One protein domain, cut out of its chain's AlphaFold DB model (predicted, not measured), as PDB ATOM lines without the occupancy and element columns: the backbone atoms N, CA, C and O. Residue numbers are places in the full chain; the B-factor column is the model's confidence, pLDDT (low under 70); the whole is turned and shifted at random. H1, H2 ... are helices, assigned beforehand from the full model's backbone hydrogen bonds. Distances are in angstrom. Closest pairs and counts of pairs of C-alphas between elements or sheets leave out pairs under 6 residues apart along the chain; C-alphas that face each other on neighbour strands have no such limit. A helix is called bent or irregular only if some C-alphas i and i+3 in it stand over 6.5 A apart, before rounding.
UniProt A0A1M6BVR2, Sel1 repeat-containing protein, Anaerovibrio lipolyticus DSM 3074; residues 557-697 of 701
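AT A GLANCE: This is residues 557 to 697 of the 701 residues of the protein "Sel1 repeat-containing protein" of Anaerovibrio lipolyticus DSM 3074 (UniProt A0A1M6BVR2). H5 runs through the middle of a body of helices, with H6 and H7 beside it as an up-and-down bundle of three, each running against the one before. H2 and H4 pack on H5 too, H1 and H3 lie farther out, and H8 touches no helix, its residues 687 to 696 sticking out. The printed part has 141 residues with eight named helices, H1 to H8 in order, and no named strand: all helix. It is compact, with a radius of gyration of the C-alphas of 15.3 A and spans of 43 by 38 by 32 A.

IN THESE COORDINATES: Find C-alpha 559 at (37.958, 56.687, -34.661), where H1 begins and runs to 564. Read on to H2, residues 574 to 584, H3, 601 to 608, and H4, 610 to 620, which is irregular: C-alphas 611 and 614 are 7.5 A apart. Then come H5, 624 to 636, 18.4 A long, H6, 644 to 656, 18.1 A, and H7, 660 to 674, 21.2 A. H8, 679 to 696, spans 26.1 A and ends at (19.066, 46.951, -28.187).

HOW THE PARTS SIT: Start at the hub, H5. It touches H6 at a shallow tilt of 18 degrees, opposite ways; their closest C-alphas, Gly 631 and Ser 647, are 4.1 A apart. H6 touches H7, closest at Leu 651 and Gly 662, C-alphas 4.8 A apart. H2 touches H5, C-alphas of Tyr 575 and Ala 626 closest at 5.3 A. With residues 625 to 630 alone H5 touches H4, closest at Ala 619 and Met 627, C-alphas 4.6 A apart. H3 and H4 form a hairpin, C-alphas of Thr 606 and Glu 613 closest at 4.8 A; H1 and H2 form another, Leu 559 and Ala 581 closest at 5.4 A between C-alphas. H7 and H8 are only just apart, closest 8.1 A. Every O i to N i+4 pair is within hydrogen-bond range in H1, H2, H3, H5, H6, H7 and H8; in H4, 5 of 7.

THE WHOLE: The C-alphas farthest apart, of Asp 568 and Asp 676, are 46.3 A apart. The printed part has no cut; its long link is residues 585 to 600, between H2 and H3. Look for pLDDT under 70 at residues 676 to 677 and 679 to 697.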
ATOM      1  N   MET A 557      32.431  60.928 -31.023       83.94
ATOM      2  CA  MET A 557      33.656  60.994 -31.814       83.94
ATOM      3  C   MET A 557      33.842  59.736 -32.664       83.94
ATOM      4  O   MET A 557      33.595  58.609 -32.231       83.94
ATOM      5  N   ASN A 558      34.316  59.927 -33.893       87.00
ATOM      6  CA  ASN A 558      34.749  58.823 -34.744       87.00
ATOM      7  C   ASN A 558      36.163  58.334 -34.354       87.00
ATOM      8  O   ASN A 558      36.825  58.916 -33.497       87.00
ATOM      9  N   LEU A 559      36.646  57.257 -34.986       88.38
ATOM     10  CA  LEU A 559      37.958  56.687 -34.661       88.38
ATOM     11  C   LEU A 559      39.116  57.687 -34.839       88.38
ATOM     12  O   LEU A 559      40.018  57.716 -34.011       88.38
ATOM     13  N   GLU A 560      39.109  58.488 -35.903       89.88
ATOM     14  CA  GLU A 560      40.170  59.465 -36.168       89.88
ATOM     15  C   GLU A 560      40.182  60.578 -35.112       89.88
ATOM     16  O   GLU A 560      41.241  60.950 -34.614       89.88
ATOM     17  N   GLU A 561      39.003  61.045 -34.707       89.38
ATOM     18  CA  GLU A 561      38.836  62.031 -33.635       89.38
ATOM     19  C   GLU A 561      39.293  61.470 -32.279       89.38
ATOM     20  O   GLU A 561      40.028  62.133 -31.551       89.38
ATOM     21  N   LEU A 562      38.935  60.220 -31.961       89.62
ATOM     22  CA  LEU A 562      39.343  59.562 -30.715       89.62
ATOM     23  C   LEU A 562      40.852  59.313 -30.639       89.62
ATOM     24  O   LEU A 562      41.422  59.400 -29.553       89.62
ATOM     25  N   VAL A 563      41.505  58.994 -31.758       90.50
ATOM     26  CA  VAL A 563      42.964  58.778 -31.805       90.50
ATOM     27  C   VAL A 563      43.728  60.094 -31.640       90.50
ATOM     28  O   VAL A 563      44.807  60.094 -31.049       90.50
ATOM     29  N   ASN A 564      43.157  61.205 -32.111       89.81
ATOM     30  CA  ASN A 564      43.794  62.523 -32.105       89.81
ATOM     31  C   ASN A 564      43.345  63.441 -30.955       89.81
ATOM     32  O   ASN A 564      43.791  64.581 -30.904       89.81
ATOM     33  N   ILE A 565      42.490  62.980 -30.035       88.62
ATOM     34  CA  ILE A 565      42.035  63.801 -28.903       88.62
ATOM     35  C   ILE A 565      43.214  64.212 -28.002       88.62
ATOM     36  O   ILE A 565      44.110  63.398 -27.750       88.62
ATOM     37  N   ASP A 566      43.212  65.444 -27.496       88.19
ATOM     38  CA  ASP A 566      44.234  65.932 -26.562       88.19
ATOM     39  C   ASP A 566      44.229  65.129 -25.244       88.19
ATOM     40  O   ASP A 566      43.181  64.653 -24.794       88.19
ATOM     41  N   GLU A 567      45.400  64.944 -24.621       83.38
ATOM     42  CA  GLU A 567      45.542  64.109 -23.413       83.38
ATOM     43  C   GLU A 567      44.728  64.635 -22.220       83.38
ATOM     44  O   GLU A 567      44.188  63.843 -21.448       83.38
ATOM     45  N   ASP A 568      44.581  65.955 -22.087       83.00
ATOM     46  CA  ASP A 568      43.805  66.612 -21.028       83.00
ATOM     47  C   ASP A 568      42.288  66.402 -21.162       83.00
ATOM     48  O   ASP A 568      41.551  66.580 -20.191       83.00
ATOM     49  N   LYS A 569      41.818  65.970 -22.340       78.88
ATOM     50  CA  LYS A 569      40.404  65.675 -22.616       78.88
ATOM     51  C   LYS A 569      40.040  64.198 -22.440       78.88
ATOM     52  O   LYS A 569      38.876  63.832 -22.620       78.88
ATOM     53  N   ILE A 570      41.000  63.340 -22.090       84.38
ATOM     54  CA  ILE A 570      40.739  61.930 -21.790       84.38
ATOM     55  C   ILE A 570      40.003  61.833 -20.448       84.38
ATOM     56  O   ILE A 570      40.538  62.191 -19.402       84.38
ATOM     57  N   CYS A 571      38.778  61.305 -20.472       80.88
ATOM     58  CA  CYS A 571      37.971  61.050 -19.279       80.88
ATOM     59  C   CYS A 571      37.449  59.607 -19.235       80.88
ATOM     60  O   CYS A 571      37.659  58.822 -20.164       80.88
ATOM     61  N   ASP A 572      36.780  59.250 -18.138       76.88
ATOM     62  CA  ASP A 572      36.169  57.931 -17.962       76.88
ATOM     63  C   ASP A 572      35.227  57.601 -19.130       76.88
ATOM     64  O   ASP A 572      34.372  58.401 -19.514       76.88
ATOM     65  N   GLY A 573      35.365  56.410 -19.709       79.69
ATOM     66  CA  GLY A 573      34.622  55.988 -20.899       79.69
ATOM     67  C   GLY A 573      35.465  56.007 -22.172       79.69
ATOM     68  O   GLY A 573      35.132  55.302 -23.133       79.69
ATOM     69  N   TYR A 574      36.563  56.771 -22.193       90.12
ATOM     70  CA  TYR A 574      37.407  56.964 -23.372       90.12
ATOM     71  C   TYR A 574      37.929  55.655 -23.957       90.12
ATOM     72  O   TYR A 574      37.697  55.367 -25.132       90.12
ATOM     73  N   TYR A 575      38.599  54.831 -23.149       92.88
ATOM     74  CA  TYR A 575      39.269  53.634 -23.667       92.88
ATOM     75  C   TYR A 575      38.271  52.577 -24.146       92.88
ATOM     76  O   TYR A 575      38.542  51.847 -25.102       92.88
ATOM     77  N   LEU A 576      37.090  52.514 -23.524       87.81
ATOM     78  CA  LEU A 576      36.007  51.645 -23.980       87.81
ATOM     79  C   LEU A 576      35.404  52.135 -25.297       87.81
ATOM     80  O   LEU A 576      35.041  51.305 -26.133       87.81
ATOM     81  N   MET A 577      35.300  53.450 -25.491       86.50
ATOM     82  CA  MET A 577      34.810  54.019 -26.743       86.50
ATOM     83  C   MET A 577      35.827  53.855 -27.874       86.50
ATOM     84  O   MET A 577      35.456  53.448 -28.973       86.50
ATOM     85  N   LEU A 578      37.117  54.058 -27.596       91.88
ATOM     86  CA  LEU A 578      38.190  53.798 -28.555       91.88
ATOM     87  C   LEU A 578      38.229  52.314 -28.965       91.88
ATOM     88  O   LEU A 578      38.282  52.018 -30.156       91.88
ATOM     89  N   GLU A 579      38.092  51.372 -28.020       92.00
ATOM     90  CA  GLU A 579      37.941  49.936 -28.330       92.00
ATOM     91  C   GLU A 579      36.735  49.671 -29.229       92.00
ATOM     92  O   GLU A 579      36.819  48.925 -30.208       92.00
ATOM     93  N   TRP A 580      35.599  50.291 -28.903       87.31
ATOM     94  CA  TRP A 580      34.377  50.150 -29.678       87.31
ATOM     95  C   TRP A 580      34.550  50.681 -31.106       87.31
ATOM     96  O   TRP A 580      34.133  49.994 -32.042       87.31
ATOM     97  N   ALA A 581      35.187  51.840 -31.285       86.06
ATOM     98  CA  ALA A 581      35.430  52.450 -32.588       86.06
ATOM     99  C   ALA A 581      36.407  51.617 -33.429       86.06
ATOM    100  O   ALA A 581      36.126  51.332 -34.593       86.06
ATOM    101  N   LEU A 582      37.500  51.135 -32.826       90.06
ATOM    102  CA  LEU A 582      38.461  50.234 -33.472       90.06
ATOM    103  C   LEU A 582      37.776  48.970 -33.990       90.06
ATOM    104  O   LEU A 582      37.955  48.594 -35.148       90.06
ATOM    105  N   ARG A 583      36.926  48.351 -33.161       85.00
ATOM    106  CA  ARG A 583      36.187  47.128 -33.502       85.00
ATOM    107  C   ARG A 583      35.251  47.282 -34.704       85.00
ATOM    108  O   ARG A 583      34.958  46.282 -35.359       85.00
ATOM    109  N   HIS A 584      34.736  48.484 -34.941       82.94
ATOM    110  CA  HIS A 584      33.825  48.777 -36.053       82.94
ATOM    111  C   HIS A 584      34.512  49.479 -37.223       82.94
ATOM    112  O   HIS A 584      33.856  49.803 -38.210       82.94
ATOM    113  N   SER A 585      35.818  49.708 -37.129       80.69
ATOM    114  CA  SER A 585      36.597  50.213 -38.245       80.69
ATOM    115  C   SER A 585      36.894  49.092 -39.244       80.69
ATOM    116  O   SER A 585      37.027  47.928 -38.871       80.69
ATOM    117  N   ASN A 586      37.061  49.450 -40.517       74.12
ATOM    118  CA  ASN A 586      37.569  48.536 -41.549       74.12
ATOM    119  C   ASN A 586      39.110  48.434 -41.523       74.12
ATOM    120  O   ASN A 586      39.715  48.026 -42.514       74.12
ATOM    121  N   LYS A 587      39.762  48.864 -40.433       72.38
ATOM    122  CA  LYS A 587      41.216  48.799 -40.304       72.38
ATOM    123  C   LYS A 587      41.624  47.409 -39.835       72.38
ATOM    124  O   LYS A 587      41.101  46.893 -38.850       72.38
ATOM    125  N   TYR A 588      42.566  46.811 -40.554       71.94
ATOM    126  CA  TYR A 588      43.102  45.494 -40.232       71.94
ATOM    127  C   TYR A 588      44.423  45.636 -39.479       71.94
ATOM    128  O   TYR A 588      45.218  46.511 -39.833       71.94
ATOM    129  N   PRO A 589      44.689  44.775 -38.481       74.50
ATOM    130  CA  PRO A 589      45.984  44.764 -37.828       74.50
ATOM    131  C   PRO A 589      47.093  44.433 -38.828       74.50
ATOM    132  O   PRO A 589      46.932  43.583 -39.712       74.50
ATOM    133  N   LEU A 590      48.240  45.084 -38.667       79.75
ATOM    134  CA  LEU A 590      49.450  44.772 -39.410       79.75
ATOM    135  C   LEU A 590      49.912  43.350 -39.088       79.75
ATOM    136  O   LEU A 590      49.722  42.837 -37.987       79.75
ATOM    137  N   SER A 591      50.558  42.704 -40.055       79.62
ATOM    138  CA  SER A 591      51.291  41.464 -39.800       79.62
ATOM    139  C   SER A 591      52.736  41.805 -39.454       79.62
ATOM    140  O   SER A 591      53.424  42.470 -40.230       79.62
ATOM    141  N   ALA A 592      53.205  41.355 -38.291       80.31
ATOM    142  CA  ALA A 592      54.616  41.457 -37.940       80.31
ATOM    143  C   ALA A 592      55.456  40.542 -38.852       80.31
ATOM    144  O   ALA A 592      55.138  39.353 -38.965       80.31
ATOM    145  N   PRO A 593      56.519  41.056 -39.499       84.38
ATOM    146  CA  PRO A 593      57.478  40.216 -40.205       84.38
ATOM    147  C   PRO A 593      58.107  39.189 -39.255       84.38
ATOM    148  O   PRO A 593      58.384  39.498 -38.101       84.38
ATOM    149  N   TYR A 594      58.382  37.978 -39.748       81.06
ATOM    150  CA  TYR A 594      58.891  36.869 -38.923       81.06
ATOM    151  C   TYR A 594      60.252  37.142 -38.252       81.06
ATOM    152  O   TYR A 594      60.627  36.427 -37.329       81.06
ATOM    153  N   TRP A 595      61.001  38.134 -38.741       83.69
ATOM    154  CA  TRP A 595      62.326  38.534 -38.256       83.69
ATOM    155  C   TRP A 595      62.286  39.685 -37.240       83.69
ATOM    156  O   TRP A 595      63.333  40.088 -36.742       83.69
ATOM    157  N   MET A 596      61.105  40.244 -36.957       88.12
ATOM    158  CA  MET A 596      60.949  41.342 -36.008       88.12
ATOM    159  C   MET A 596      60.694  40.793 -34.600       88.12
ATOM    160  O   MET A 596      59.678  40.144 -34.352       88.12
ATOM    161  N   GLU A 597      61.605  41.085 -33.675       85.81
ATOM    162  CA  GLU A 597      61.451  40.774 -32.253       85.81
ATOM    163  C   GLU A 597      60.922  42.001 -31.498       85.81
ATOM    164  O   GLU A 597      61.358  43.127 -31.734       85.81
ATOM    165  N   PHE A 598      59.975  41.786 -30.582       88.44
ATOM    166  CA  PHE A 598      59.414  42.835 -29.728       88.44
ATOM    167  C   PHE A 598      59.849  42.601 -28.284       88.44
ATOM    168  O   PHE A 598      59.800  41.475 -27.796       88.44
ATOM    169  N   THR A 599      60.238  43.671 -27.595       86.62
ATOM    170  CA  THR A 599      60.731  43.638 -26.208       86.62
ATOM    171  C   THR A 599      59.654  43.279 -25.189       86.62
ATOM    172  O   THR A 599      59.956  42.735 -24.130       86.62
ATOM    173  N   ASP A 600      58.399  43.587 -25.503       88.94
ATOM    174  CA  ASP A 600      57.249  43.407 -24.631       88.94
ATOM    175  C   ASP A 600      55.941  43.380 -25.444       88.94
ATOM    176  O   ASP A 600      55.895  43.702 -26.637       88.94
ATOM    177  N   GLU A 601      54.860  42.968 -24.782       88.44
ATOM    178  CA  GLU A 601      53.536  42.827 -25.391       88.44
ATOM    179  C   GLU A 601      52.969  44.160 -25.902       88.44
ATOM    180  O   GLU A 601      52.357  44.183 -26.969       88.44
ATOM    181  N   ILE A 602      53.196  45.272 -25.194       91.88
ATOM    182  CA  ILE A 602      52.654  46.593 -25.553       91.88
ATOM    183  C   ILE A 602      53.329  47.103 -26.823       91.88
ATOM    184  O   ILE A 602      52.641  47.562 -27.737       91.88
ATOM    185  N   SER A 603      54.651  46.962 -26.917       91.00
ATOM    186  CA  SER A 603      55.424  47.303 -28.116       91.00
ATOM    187  C   SER A 603      54.962  46.493 -29.332       91.00
ATOM    188  O   SER A 603      54.780  47.044 -30.420       91.00
ATOM    189  N   ARG A 604      54.681  45.194 -29.145       90.56
ATOM    190  CA  ARG A 604      54.112  44.340 -30.197       90.56
ATOM    191  C   ARG A 604      52.713  44.788 -30.612       90.56
ATOM    192  O   ARG A 604      52.448  44.915 -31.803       90.56
ATOM    193  N   LEU A 605      51.810  45.004 -29.659       91.62
ATOM    194  CA  LEU A 605      50.430  45.405 -29.940       91.62
ATOM    195  C   LEU A 605      50.362  46.770 -30.629       91.62
ATOM    196  O   LEU A 605      49.615  46.919 -31.589       91.62
ATOM    197  N   THR A 606      51.195  47.720 -30.202       91.56
ATOM    198  CA  THR A 606      51.311  49.054 -30.813       91.56
ATOM    199  C   THR A 606      51.750  48.965 -32.270       91.56
ATOM    200  O   THR A 606      51.211  49.666 -33.117       91.56
ATOM    201  N   TYR A 607      52.673  48.055 -32.597       90.44
ATOM    202  CA  TYR A 607      53.031  47.796 -33.990       90.44
ATOM    203  C   TYR A 607      51.878  47.156 -34.774       90.44
ATOM    204  O   TYR A 607      51.608  47.551 -35.903       90.44
ATOM    205  N   LEU A 608      51.200  46.155 -34.204       89.12
ATOM    206  CA  LEU A 608      50.119  45.443 -34.894       89.12
ATOM    207  C   LEU A 608      48.887  46.330 -35.117       89.12
ATOM    208  O   LEU A 608      48.205  46.168 -36.122       89.12
ATOM    209  N   LEU A 609      48.591  47.248 -34.201       91.12
ATOM    210  CA  LEU A 609      47.438  48.138 -34.273       91.12
ATOM    211  C   LEU A 609      47.814  49.527 -33.725       91.12
ATOM    212  O   LEU A 609      47.510  49.820 -32.567       91.12
ATOM    213  N   PRO A 610      48.460  50.388 -34.532       91.25
ATOM    214  CA  PRO A 610      48.904  51.713 -34.092       91.25
ATOM    215  C   PRO A 610      47.775  52.572 -33.510       91.25
ATOM    216  O   PRO A 610      47.957  53.253 -32.508       91.25
ATOM    217  N   GLU A 611      46.563  52.474 -34.056       91.12
ATOM    218  CA  GLU A 611      45.390  53.199 -33.553       91.12
ATOM    219  C   GLU A 611      44.939  52.737 -32.152       91.12
ATOM    220  O   GLU A 611      44.191  53.440 -31.474       91.12
ATOM    221  N   GLY A 612      45.393  51.562 -31.704       91.75
ATOM    222  CA  GLY A 612      45.174  51.030 -30.359       91.75
ATOM    223  C   GLY A 612      46.257  51.412 -29.346       91.75
ATOM    224  O   GLY A 612      46.105  51.084 -28.169       91.75
ATOM    225  N   GLU A 613      47.321  52.116 -29.757       93.44
ATOM    226  CA  GLU A 613      48.490  52.447 -28.924       93.44
ATOM    227  C   GLU A 613      48.105  53.015 -27.552       93.44
ATOM    228  O   GLU A 613      48.628  52.583 -26.524       93.44
ATOM    229  N   ARG A 614      47.145  53.947 -27.524       94.12
ATOM    230  CA  ARG A 614      46.670  54.582 -26.286       94.12
ATOM    231  C   ARG A 614      46.061  53.574 -25.309       94.12
ATOM    232  O   ARG A 614      46.337  53.656 -24.116       94.12
ATOM    233  N   ILE A 615      45.294  52.594 -25.800       95.00
ATOM    234  CA  ILE A 615      44.741  51.508 -24.971       95.00
ATOM    235  C   ILE A 615      45.883  50.671 -24.391       95.00
ATOM    236  O   ILE A 615      45.883  50.378 -23.199       95.00
ATOM    237  N   PHE A 616      46.869  50.304 -25.213       95.69
ATOM    238  CA  PHE A 616      47.953  49.416 -24.786       95.69
ATOM    239  C   PHE A 616      48.866  50.078 -23.756       95.69
ATOM    240  O   PHE A 616      49.161  49.475 -22.722       95.69
ATOM    241  N   LYS A 617      49.258  51.336 -23.991       94.56
ATOM    242  CA  LYS A 617      50.063  52.114 -23.042       94.56
ATOM    243  C   LYS A 617      49.320  52.319 -21.726       94.56
ATOM    244  O   LYS A 617      49.866  51.997 -20.675       94.56
ATOM    245  N   ALA A 618      48.064  52.766 -21.773       94.50
ATOM    246  CA  ALA A 618      47.278  53.000 -20.565       94.50
ATOM    247  C   ALA A 618      47.026  51.708 -19.768       94.50
ATOM    248  O   ALA A 618      47.132  51.715 -18.540       94.50
ATOM    249  N   ALA A 619      46.755  50.587 -20.447       95.50
ATOM    250  CA  ALA A 619      46.628  49.280 -19.803       95.50
ATOM    251  C   ALA A 619      47.944  48.860 -19.127       95.50
ATOM    252  O   ALA A 619      47.927  48.405 -17.983       95.50
ATOM    253  N   GLY A 620      49.086  49.077 -19.789       93.31
ATOM    254  CA  GLY A 620      50.417  48.855 -19.217       93.31
ATOM    255  C   GLY A 620      50.723  49.711 -17.993       93.31
ATOM    256  O   GLY A 620      51.370  49.241 -17.060       93.31
ATOM    257  N   SER A 621      50.218  50.942 -17.975       92.88
ATOM    258  CA  SER A 621      50.396  51.896 -16.877       92.88
ATOM    259  C   SER A 621      49.399  51.730 -15.724       92.88
ATOM    260  O   SER A 621      49.414  52.541 -14.802       92.88
ATOM    261  N   GLY A 622      48.544  50.702 -15.731       92.50
ATOM    262  CA  GLY A 622      47.640  50.425 -14.608       92.50
ATOM    263  C   GLY A 622      46.208  50.949 -14.761       92.50
ATOM    264  O   GLY A 622      45.415  50.811 -13.830       92.50
ATOM    265  N   ASN A 623      45.835  51.544 -15.901       93.75
ATOM    266  CA  ASN A 623      44.477  52.057 -16.091       93.75
ATOM    267  C   ASN A 623      43.475  50.896 -16.242       93.75
ATOM    268  O   ASN A 623      43.482  50.168 -17.237       93.75
ATOM    269  N   THR A 624      42.586  50.735 -15.258       93.19
ATOM    270  CA  THR A 624      41.656  49.593 -15.212       93.19
ATOM    271  C   THR A 624      40.637  49.583 -16.350       93.19
ATOM    272  O   THR A 624      40.209  48.511 -16.777       93.19
ATOM    273  N   GLU A 625      40.272  50.747 -16.891       91.44
ATOM    274  CA  GLU A 625      39.379  50.840 -18.041       91.44
ATOM    275  C   GLU A 625      40.069  50.353 -19.324       91.44
ATOM    276  O   GLU A 625      39.511  49.530 -20.057       91.44
ATOM    277  N   ALA A 626      41.305  50.794 -19.561       94.81
ATOM    278  CA  ALA A 626      42.120  50.355 -20.688       94.81
ATOM    279  C   ALA A 626      42.446  48.852 -20.616       94.81
ATOM    280  O   ALA A 626      42.411  48.162 -21.634       94.81
ATOM    281  N   MET A 627      42.669  48.309 -19.414       96.69
ATOM    282  CA  MET A 627      42.805  46.861 -19.207       96.69
ATOM    283  C   MET A 627      41.538  46.097 -19.611       96.69
ATOM    284  O   MET A 627      41.621  45.043 -20.242       96.69
ATOM    285  N   ILE A 628      40.350  46.632 -19.299       93.38
ATOM    286  CA  ILE A 628      39.077  46.036 -19.729       93.38
ATOM    287  C   ILE A 628      38.921  46.106 -21.248       93.38
ATOM    288  O   ILE A 628      38.474  45.127 -21.856       93.38
ATOM    289  N   ALA A 629      39.271  47.239 -21.859       93.94
ATOM    290  CA  ALA A 629      39.283  47.396 -23.309       93.94
ATOM    291  C   ALA A 629      40.197  46.346 -23.967       93.94
ATOM    292  O   ALA A 629      39.736  45.573 -24.807       93.94
ATOM    293  N   LEU A 630      41.444  46.223 -23.506       95.69
ATOM    294  CA  LEU A 630      42.412  45.256 -24.025       95.69
ATOM    295  C   LEU A 630      41.958  43.801 -23.826       95.69
ATOM    296  O   LEU A 630      41.992  43.003 -24.763       95.69
ATOM    297  N   GLY A 631      41.436  43.464 -22.644       95.31
ATOM    298  CA  GLY A 631      40.870  42.142 -22.380       95.31
ATOM    299  C   GLY A 631      39.729  41.789 -23.343       95.31
ATOM    300  O   GLY A 631      39.677  40.684 -23.877       95.31
ATOM    301  N   ARG A 632      38.846  42.746 -23.659       92.50
ATOM    302  CA  ARG A 632      37.777  42.551 -24.658       92.50
ATOM    303  C   ARG A 632      38.310  42.359 -26.071       92.50
ATOM    304  O   ARG A 632      37.739  41.557 -26.813       92.50
ATOM    305  N   MET A 633      39.359  43.086 -26.448       92.06
ATOM    306  CA  MET A 633      39.991  42.943 -27.760       92.06
ATOM    307  C   MET A 633      40.525  41.514 -27.942       92.06
ATOM    308  O   MET A 633      40.212  40.878 -28.951       92.06
ATOM    309  N   TYR A 634      41.209  40.977 -26.927       93.62
ATOM    310  CA  TYR A 634      41.698  39.594 -26.908       93.62
ATOM    311  C   TYR A 634      40.581  38.551 -26.870       93.62
ATOM    312  O   TYR A 634      40.647  37.563 -27.597       93.62
ATOM    313  N   PHE A 635      39.519  38.777 -26.091       89.06
ATOM    314  CA  PHE A 635      38.368  37.871 -26.047       89.06
ATOM    315  C   PHE A 635      37.664  37.752 -27.404       89.06
ATOM    316  O   PHE A 635      37.222  36.673 -27.788       89.06
ATOM    317  N   ARG A 636      37.526  38.866 -28.135       84.19
ATOM    318  CA  ARG A 636      36.733  38.927 -29.374       84.19
ATOM    319  C   ARG A 636      37.515  38.570 -30.632       84.19
ATOM    320  O   ARG A 636      36.898  38.139 -31.599       84.19
ATOM    321  N   GLY A 637      38.824  38.810 -30.662       85.88
ATOM    322  CA  GLY A 637      39.664  38.431 -31.798       85.88
ATOM    323  C   GLY A 637      39.479  39.245 -33.088       85.88
ATOM    324  O   GLY A 637      39.855  38.765 -34.153       85.88
ATOM    325  N   ARG A 638      38.841  40.426 -33.035       80.12
ATOM    326  CA  ARG A 638      38.471  41.202 -34.242       80.12
ATOM    327  C   ARG A 638      39.567  42.114 -34.771       80.12
ATOM    328  O   ARG A 638      39.777  42.186 -35.972       80.12
ATOM    329  N   VAL A 639      40.208  42.837 -33.860       84.31
ATOM    330  CA  VAL A 639      41.232  43.849 -34.167       84.31
ATOM    331  C   VAL A 639      42.633  43.381 -33.780       84.31
ATOM    332  O   VAL A 639      43.617  43.919 -34.259       84.31
ATOM    333  N   ILE A 640      42.715  42.346 -32.944       88.19
ATOM    334  CA  ILE A 640      43.925  41.602 -32.587       88.19
ATOM    335  C   ILE A 640      43.561  40.116 -32.533       88.19
ATOM    336  O   ILE A 640      42.382  39.783 -32.418       88.19
ATOM    337  N   ARG A 641      44.545  39.215 -32.630       86.56
ATOM    338  CA  ARG A 641      44.298  37.764 -32.594       86.56
ATOM    339  C   ARG A 641      43.633  37.361 -31.273       86.56
ATOM    340  O   ARG A 641      44.050  37.819 -30.216       86.56
ATOM    341  N   GLN A 642      42.625  36.490 -31.354       88.94
ATOM    342  CA  GLN A 642      41.930  35.983 -30.174       88.94
ATOM    343  C   GLN A 642      42.885  35.213 -29.258       88.94
ATOM    344  O   GLN A 642      43.628  34.352 -29.735       88.94
ATOM    345  N   ASP A 643      42.822  35.506 -27.963       92.81
ATOM    346  CA  ASP A 643      43.591  34.827 -26.921       92.81
ATOM    347  C   ASP A 643      42.832  34.935 -25.588       92.81
ATOM    348  O   ASP A 643      42.731  36.003 -24.980       92.81
ATOM    349  N   TYR A 644      42.211  33.835 -25.160       88.31
ATOM    350  CA  TYR A 644      41.373  33.835 -23.962       88.31
ATOM    351  C   TYR A 644      42.187  33.949 -22.671       88.31
ATOM    352  O   TYR A 644      41.730  34.593 -21.727       88.31
ATOM    353  N   ASP A 645      43.397  33.392 -22.644       92.94
ATOM    354  CA  ASP A 645      44.264  33.434 -21.468       92.94
ATOM    355  C   ASP A 645      44.776  34.861 -21.252       92.94
ATOM    356  O   ASP A 645      44.678  35.401 -20.148       92.94
ATOM    357  N   LYS A 646      45.191  35.535 -22.333       93.94
ATOM    358  CA  LYS A 646      45.519  36.969 -22.305       93.94
ATOM    359  C   LYS A 646      44.319  37.836 -21.952       93.94
ATOM    360  O   LYS A 646      44.453  38.807 -21.208       93.94
ATOM    361  N   SER A 647      43.128  37.489 -22.445       95.25
ATOM    362  CA  SER A 647      41.905  38.179 -22.037       95.25
ATOM    363  C   SER A 647      41.684  38.090 -20.527       95.25
ATOM    364  O   SER A 647      41.350  39.108 -19.921       95.25
ATOM    365  N   LEU A 648      41.826  36.905 -19.927       95.00
ATOM    366  CA  LEU A 648      41.659  36.719 -18.485       95.00
ATOM    367  C   LEU A 648      42.736  37.465 -17.703       95.00
ATOM    368  O   LEU A 648      42.393  38.180 -16.766       95.00
ATOM    369  N   GLU A 649      43.994  37.391 -18.141       94.81
ATOM    370  CA  GLU A 649      45.122  38.092 -17.522       94.81
ATOM    371  C   GLU A 649      44.839  39.598 -17.364       94.81
ATOM    372  O   GLU A 649      44.940  40.145 -16.264       94.81
ATOM    373  N   TRP A 650      44.420  40.274 -18.437       96.25
ATOM    374  CA  TRP A 650      44.130  41.711 -18.398       96.25
ATOM    375  C   TRP A 650      42.875  42.055 -17.578       96.25
ATOM    376  O   TRP A 650      42.868  43.042 -16.840       96.25
ATOM    377  N   LEU A 651      41.819  41.238 -17.653       92.62
ATOM    378  CA  LEU A 651      40.572  41.475 -16.914       92.62
ATOM    379  C   LEU A 651      40.710  41.218 -15.407       92.62
ATOM    380  O   LEU A 651      40.114  41.934 -14.600       92.62
ATOM    381  N   GLU A 652      41.499  40.218 -15.021       92.44
ATOM    382  CA  GLU A 652      41.811  39.914 -13.625       92.44
ATOM    383  C   GLU A 652      42.695  40.992 -13.007       92.44
ATOM    384  O   GLU A 652      42.420  41.410 -11.884       92.44
ATOM    385  N   ARG A 653      43.683  41.516 -13.748       94.31
ATOM    386  CA  ARG A 653      44.477  42.679 -13.315       94.31
ATOM    387  C   ARG A 653      43.594  43.899 -13.048       94.31
ATOM    388  O   ARG A 653      43.733  44.531 -12.003       94.31
ATOM    389  N   ALA A 654      42.625  44.184 -13.925       92.12
ATOM    390  CA  ALA A 654      41.645  45.248 -13.682       92.12
ATOM    391  C   ALA A 654      40.834  44.994 -12.395       92.12
ATOM    392  O   ALA A 654      40.602  45.913 -11.610       92.12
ATOM    393  N   GLY A 655      40.438  43.740 -12.161       89.00
ATOM    394  CA  GLY A 655      39.731  43.312 -10.954       89.00
ATOM    395  C   GLY A 655      40.547  43.438  -9.664       89.00
ATOM    396  O   GLY A 655      40.028  43.908  -8.654       89.00
ATOM    397  N   GLN A 656      41.833  43.080  -9.704       92.25
ATOM    398  CA  GLN A 656      42.773  43.216  -8.582       92.25
ATOM    399  C   GLN A 656      42.987  44.679  -8.179       92.25
ATOM    400  O   GLN A 656      43.185  44.971  -7.003       92.25
ATOM    401  N   LEU A 657      42.875  45.602  -9.137       89.62
ATOM    402  CA  LEU A 657      42.895  47.049  -8.913       89.62
ATOM    403  C   LEU A 657      41.514  47.623  -8.529       89.62
ATOM    404  O   LEU A 657      41.312  48.835  -8.565       89.62
ATOM    405  N   GLY A 658      40.556  46.770  -8.154       83.44
ATOM    406  CA  GLY A 658      39.251  47.167  -7.619       83.44
ATOM    407  C   GLY A 658      38.146  47.370  -8.660       83.44
ATOM    408  O   GLY A 658      37.037  47.762  -8.295       83.44
ATOM    409  N   ASN A 659      38.385  47.088  -9.947       82.06
ATOM    410  CA  ASN A 659      37.367  47.273 -10.978       82.06
ATOM    411  C   ASN A 659      36.421  46.060 -11.084       82.06
ATOM    412  O   ASN A 659      36.715  45.057 -11.740       82.06
ATOM    413  N   LEU A 660      35.232  46.178 -10.483       79.50
ATOM    414  CA  LEU A 660      34.197  45.130 -10.470       79.50
ATOM    415  C   LEU A 660      33.769  44.672 -11.876       79.50
ATOM    416  O   LEU A 660      33.478  43.491 -12.086       79.50
ATOM    417  N   LYS A 661      33.763  45.579 -12.862       76.00
ATOM    418  CA  LYS A 661      33.403  45.261 -14.253       76.00
ATOM    419  C   LYS A 661      34.437  44.331 -14.890       76.00
ATOM    420  O   LYS A 661      34.050  43.437 -15.641       76.00
ATOM    421  N   GLY A 662      35.716  44.495 -14.549       81.06
ATOM    422  CA  GLY A 662      36.795  43.577 -14.925       81.06
ATOM    423  C   GLY A 662      36.546  42.162 -14.399       81.06
ATOM    424  O   GLY A 662      36.476  41.226 -15.196       81.06
ATOM    425  N   CYS A 663      36.271  42.018 -13.096       80.25
ATOM    426  CA  CYS A 663      35.935  40.730 -12.467       80.25
ATOM    427  C   CYS A 663      34.739  40.038 -13.134       80.25
ATOM    428  O   CYS A 663      34.785  38.842 -13.432       80.25
ATOM    429  N   MET A 664      33.666  40.792 -13.394       83.62
ATOM    430  CA  MET A 664      32.464  40.262 -14.039       83.62
ATOM    431  C   MET A 664      32.738  39.769 -15.461       83.62
ATOM    432  O   MET A 664      32.231  38.720 -15.859       83.62
ATOM    433  N   ILE A 665      33.509  40.522 -16.254       81.00
ATOM    434  CA  ILE A 665      33.843  40.110 -17.621       81.00
ATOM    435  C   ILE A 665      34.791  38.907 -17.578       81.00
ATOM    436  O   ILE A 665      34.554  37.965 -18.326       81.00
ATOM    437  N   ALA A 666      35.771  38.866 -16.669       86.44
ATOM    438  CA  ALA A 666      36.644  37.702 -16.488       86.44
ATOM    439  C   ALA A 666      35.836  36.429 -16.193       86.44
ATOM    440  O   ALA A 666      36.046  35.401 -16.831       86.44
ATOM    441  N   HIS A 667      34.842  36.505 -15.299       83.69
ATOM    442  CA  HIS A 667      33.933  35.386 -15.032       83.69
ATOM    443  C   HIS A 667      33.203  34.923 -16.300       83.69
ATOM    444  O   HIS A 667      33.176  33.732 -16.592       83.69
ATOM    445  N   LYS A 668      32.681  35.860 -17.105       81.00
ATOM    446  CA  LYS A 668      32.020  35.533 -18.381       81.00
ATOM    447  C   LYS A 668      32.959  34.855 -19.375       81.00
ATOM    448  O   LYS A 668      32.520  33.960 -20.090       81.00
ATOM    449  N   VAL A 669      34.223  35.275 -19.434       84.75
ATOM    450  CA  VAL A 669      35.231  34.636 -20.290       84.75
ATOM    451  C   VAL A 669      35.503  33.205 -19.813       84.75
ATOM    452  O   VAL A 669      35.465  32.293 -20.634       84.75
ATOM    453  N   ARG A 670      35.655  32.971 -18.499       85.25
ATOM    454  CA  ARG A 670      35.819  31.611 -17.945       85.25
ATOM    455  C   ARG A 670      34.609  30.723 -18.220       85.25
ATOM    456  O   ARG A 670      34.773  29.595 -18.670       85.25
ATOM    457  N   ASP A 671      33.400  31.240 -18.015       80.69
ATOM    458  CA  ASP A 671      32.168  30.509 -18.330       80.69
ATOM    459  C   ASP A 671      32.096  30.150 -19.813       80.69
ATOM    460  O   ASP A 671      31.648  29.065 -20.172       80.69
ATOM    461  N   TYR A 672      32.525  31.060 -20.688       76.62
ATOM    462  CA  TYR A 672      32.556  30.825 -22.125       76.62
ATOM    463  C   TYR A 672      33.560  29.726 -22.508       76.62
ATOM    464  O   TYR A 672      33.237  28.871 -23.333       76.62
ATOM    465  N   MET A 673      34.739  29.709 -21.879       79.88
ATOM    466  CA  MET A 673      35.756  28.669 -22.077       79.88
ATOM    467  C   MET A 673      35.307  27.298 -21.549       79.88
ATOM    468  O   MET A 673      35.546  26.289 -22.208       79.88
ATOM    469  N   ASN A 674      34.619  27.267 -20.402       78.75
ATOM    470  CA  ASN A 674      34.197  26.042 -19.711       78.75
ATOM    471  C   ASN A 674      32.943  25.377 -20.305       78.75
ATOM    472  O   ASN A 674      32.565  24.287 -19.877       78.75
ATOM    473  N   ARG A 675      32.265  26.016 -21.264       74.62
ATOM    474  CA  ARG A 675      31.141  25.396 -21.976       74.62
ATOM    475  C   ARG A 675      31.663  24.387 -22.997       74.62
ATOM    476  O   ARG A 675      32.486  24.734 -23.848       74.62
ATOM    477  N   ASP A 676      31.121  23.173 -22.932       63.62
ATOM    478  CA  ASP A 676      31.416  22.044 -23.821       63.62
ATOM    479  C   ASP A 676      30.753  22.268 -25.196       63.62
ATOM    480  O   ASP A 676      29.702  21.722 -25.529       63.62
ATOM    481  N   LEU A 677      31.300  23.224 -25.948       64.19
ATOM    482  CA  LEU A 677      30.764  23.726 -27.211       64.19
ATOM    483  C   LEU A 677      31.820  23.601 -28.304       64.19
ATOM    484  O   LEU A 677      32.993  23.906 -28.075       64.19
ATOM    485  N   SER A 678      31.396  23.220 -29.511       70.81
ATOM    486  CA  SER A 678      32.285  23.231 -30.672       70.81
ATOM    487  C   SER A 678      32.697  24.666 -31.035       70.81
ATOM    488  O   SER A 678      31.978  25.626 -30.738       70.81
ATOM    489  N   ASP A 679      33.824  24.842 -31.734       63.62
ATOM    490  CA  ASP A 679      34.282  26.170 -32.187       63.62
ATOM    491  C   ASP A 679      33.242  26.882 -33.074       63.62
ATOM    492  O   ASP A 679      33.124  28.110 -33.065       63.62
ATOM    493  N   ARG A 680      32.415  26.102 -33.783       62.75
ATOM    494  CA  ARG A 680      31.281  26.604 -34.565       62.75
ATOM    495  C   ARG A 680      30.176  27.171 -33.669       62.75
ATOM    496  O   ARG A 680      29.681  28.262 -33.945       62.75
ATOM    497  N   ASP A 681      29.812  26.476 -32.595       62.91
ATOM    498  CA  ASP A 681      28.770  26.923 -31.655       62.91
ATOM    499  C   ASP A 681      29.217  28.155 -30.861       62.91
ATOM    500  O   ASP A 681      28.440  29.081 -30.620       62.91
ATOM    501  N   ARG A 682      30.511  28.213 -30.532       65.56
ATOM    502  CA  ARG A 682      31.177  29.380 -29.946       65.56
ATOM    503  C   ARG A 682      31.066  30.614 -30.846       65.56
ATOM    504  O   ARG A 682      30.639  31.675 -30.370       65.56
ATOM    505  N   ALA A 683      31.365  30.475 -32.138       64.12
ATOM    506  CA  ALA A 683      31.232  31.555 -33.119       64.12
ATOM    507  C   ALA A 683      29.771  32.016 -33.300       64.12
ATOM    508  O   ALA A 683      29.503  33.217 -33.373       64.12
ATOM    509  N   ILE A 684      28.814  31.079 -33.299       64.50
ATOM    510  CA  ILE A 684      27.374  31.379 -33.387       64.50
ATOM    511  C   ILE A 684      26.892  32.153 -32.153       64.50
ATOM    512  O   ILE A 684      26.183  33.150 -32.291       64.50
ATOM    513  N   LEU A 685      27.297  31.756 -30.942       64.06
ATOM    514  CA  LEU A 685      26.927  32.464 -29.711       64.06
ATOM    515  C   LEU A 685      27.491  33.888 -29.652       64.06
ATOM    516  O   LEU A 685      26.788  34.799 -29.205       64.06
ATOM    517  N   LEU A 686      28.722  34.095 -30.134       62.84
ATOM    518  CA  LEU A 686      29.308  35.431 -30.289       62.84
ATOM    519  C   LEU A 686      28.477  36.283 -31.262       62.84
ATOM    520  O   LEU A 686      28.077  37.391 -30.906       62.84
ATOM    521  N   GLY A 687      28.122  35.737 -32.431       60.03
ATOM    522  CA  GLY A 687      27.262  36.414 -33.409       60.03
ATOM    523  C   GLY A 687      25.863  36.754 -32.871       60.03
ATOM    524  O   GLY A 687      25.368  37.862 -33.071       60.03
ATOM    525  N   LEU A 688      25.240  35.847 -32.111       58.28
ATOM    526  CA  LEU A 688      23.921  36.058 -31.492       58.28
ATOM    527  C   LEU A 688      23.946  37.085 -30.351       58.28
ATOM    528  O   LEU A 688      22.967  37.807 -30.145       58.28
ATOM    529  N   SER A 689      25.037  37.154 -29.582       55.78
ATOM    530  CA  SER A 689      25.218  38.193 -28.560       55.78
ATOM    531  C   SER A 689      25.335  39.581 -29.191       55.78
ATOM    532  O   SER A 689      24.880  40.562 -28.608       55.78
ATOM    533  N   GLU A 690      25.939  39.672 -30.373       55.94
ATOM    534  CA  GLU A 690      26.089  40.930 -31.097       55.94
ATOM    535  C   GLU A 690      24.813  41.364 -31.805       55.94
ATOM    536  O   GLU A 690      24.478  42.545 -31.752       55.94
ATOM    537  N   LEU A 691      24.069  40.426 -32.397       51.34
ATOM    538  CA  LEU A 691      22.730  40.687 -32.928       51.34
ATOM    539  C   LEU A 691      21.816  41.263 -31.841       51.34
ATOM    540  O   LEU A 691      21.209  42.309 -32.049       51.34
ATOM    541  N   ARG A 692      21.806  40.665 -30.641       50.81
ATOM    542  CA  ARG A 692      21.051  41.199 -29.494       50.81
ATOM    543  C   ARG A 692      21.490  42.605 -29.084       50.81
ATOM    544  O   ARG A 692      20.650  43.429 -28.744       50.81
ATOM    545  N   HIS A 693      22.786  42.901 -29.153       45.97
ATOM    546  CA  HIS A 693      23.302  44.227 -28.815       45.97
ATOM    547  C   HIS A 693      23.020  45.279 -29.904       45.97
ATOM    548  O   HIS A 693      22.843  46.446 -29.572       45.97
ATOM    549  N   ARG A 694      22.950  44.893 -31.187       46.34
ATOM    550  CA  ARG A 694      22.535  45.780 -32.293       46.34
ATOM    551  C   ARG A 694      21.047  46.123 -32.219       46.34
ATOM    552  O   ARG A 694      20.687  47.281 -32.393       46.34
ATOM    553  N   VAL A 695      20.209  45.140 -31.876       43.31
ATOM    554  CA  VAL A 695      18.759  45.329 -31.681       43.31
ATOM    555  C   VAL A 695      18.463  46.226 -30.469       43.31
ATOM    556  O   VAL A 695      17.572  47.062 -30.537       43.31
ATOM    557  N   ALA A 696      19.248  46.130 -29.390       36.03
ATOM    558  CA  ALA A 696      19.066  46.951 -28.187       36.03
ATOM    559  C   ALA A 696      19.520  48.423 -28.320       36.03
ATOM    560  O   ALA A 696      19.161  49.237 -27.475       36.03
ATOM    561  N   VAL A 697      20.312  48.776 -29.343       37.56
ATOM    562  CA  VAL A 697      20.871  50.137 -29.536       37.56
ATOM    563  C   VAL A 697      20.202  50.868 -30.719       37.56
ATOM    564  O   VAL A 697      20.665  51.917 -31.148       37.56
TER     565      VAL A 697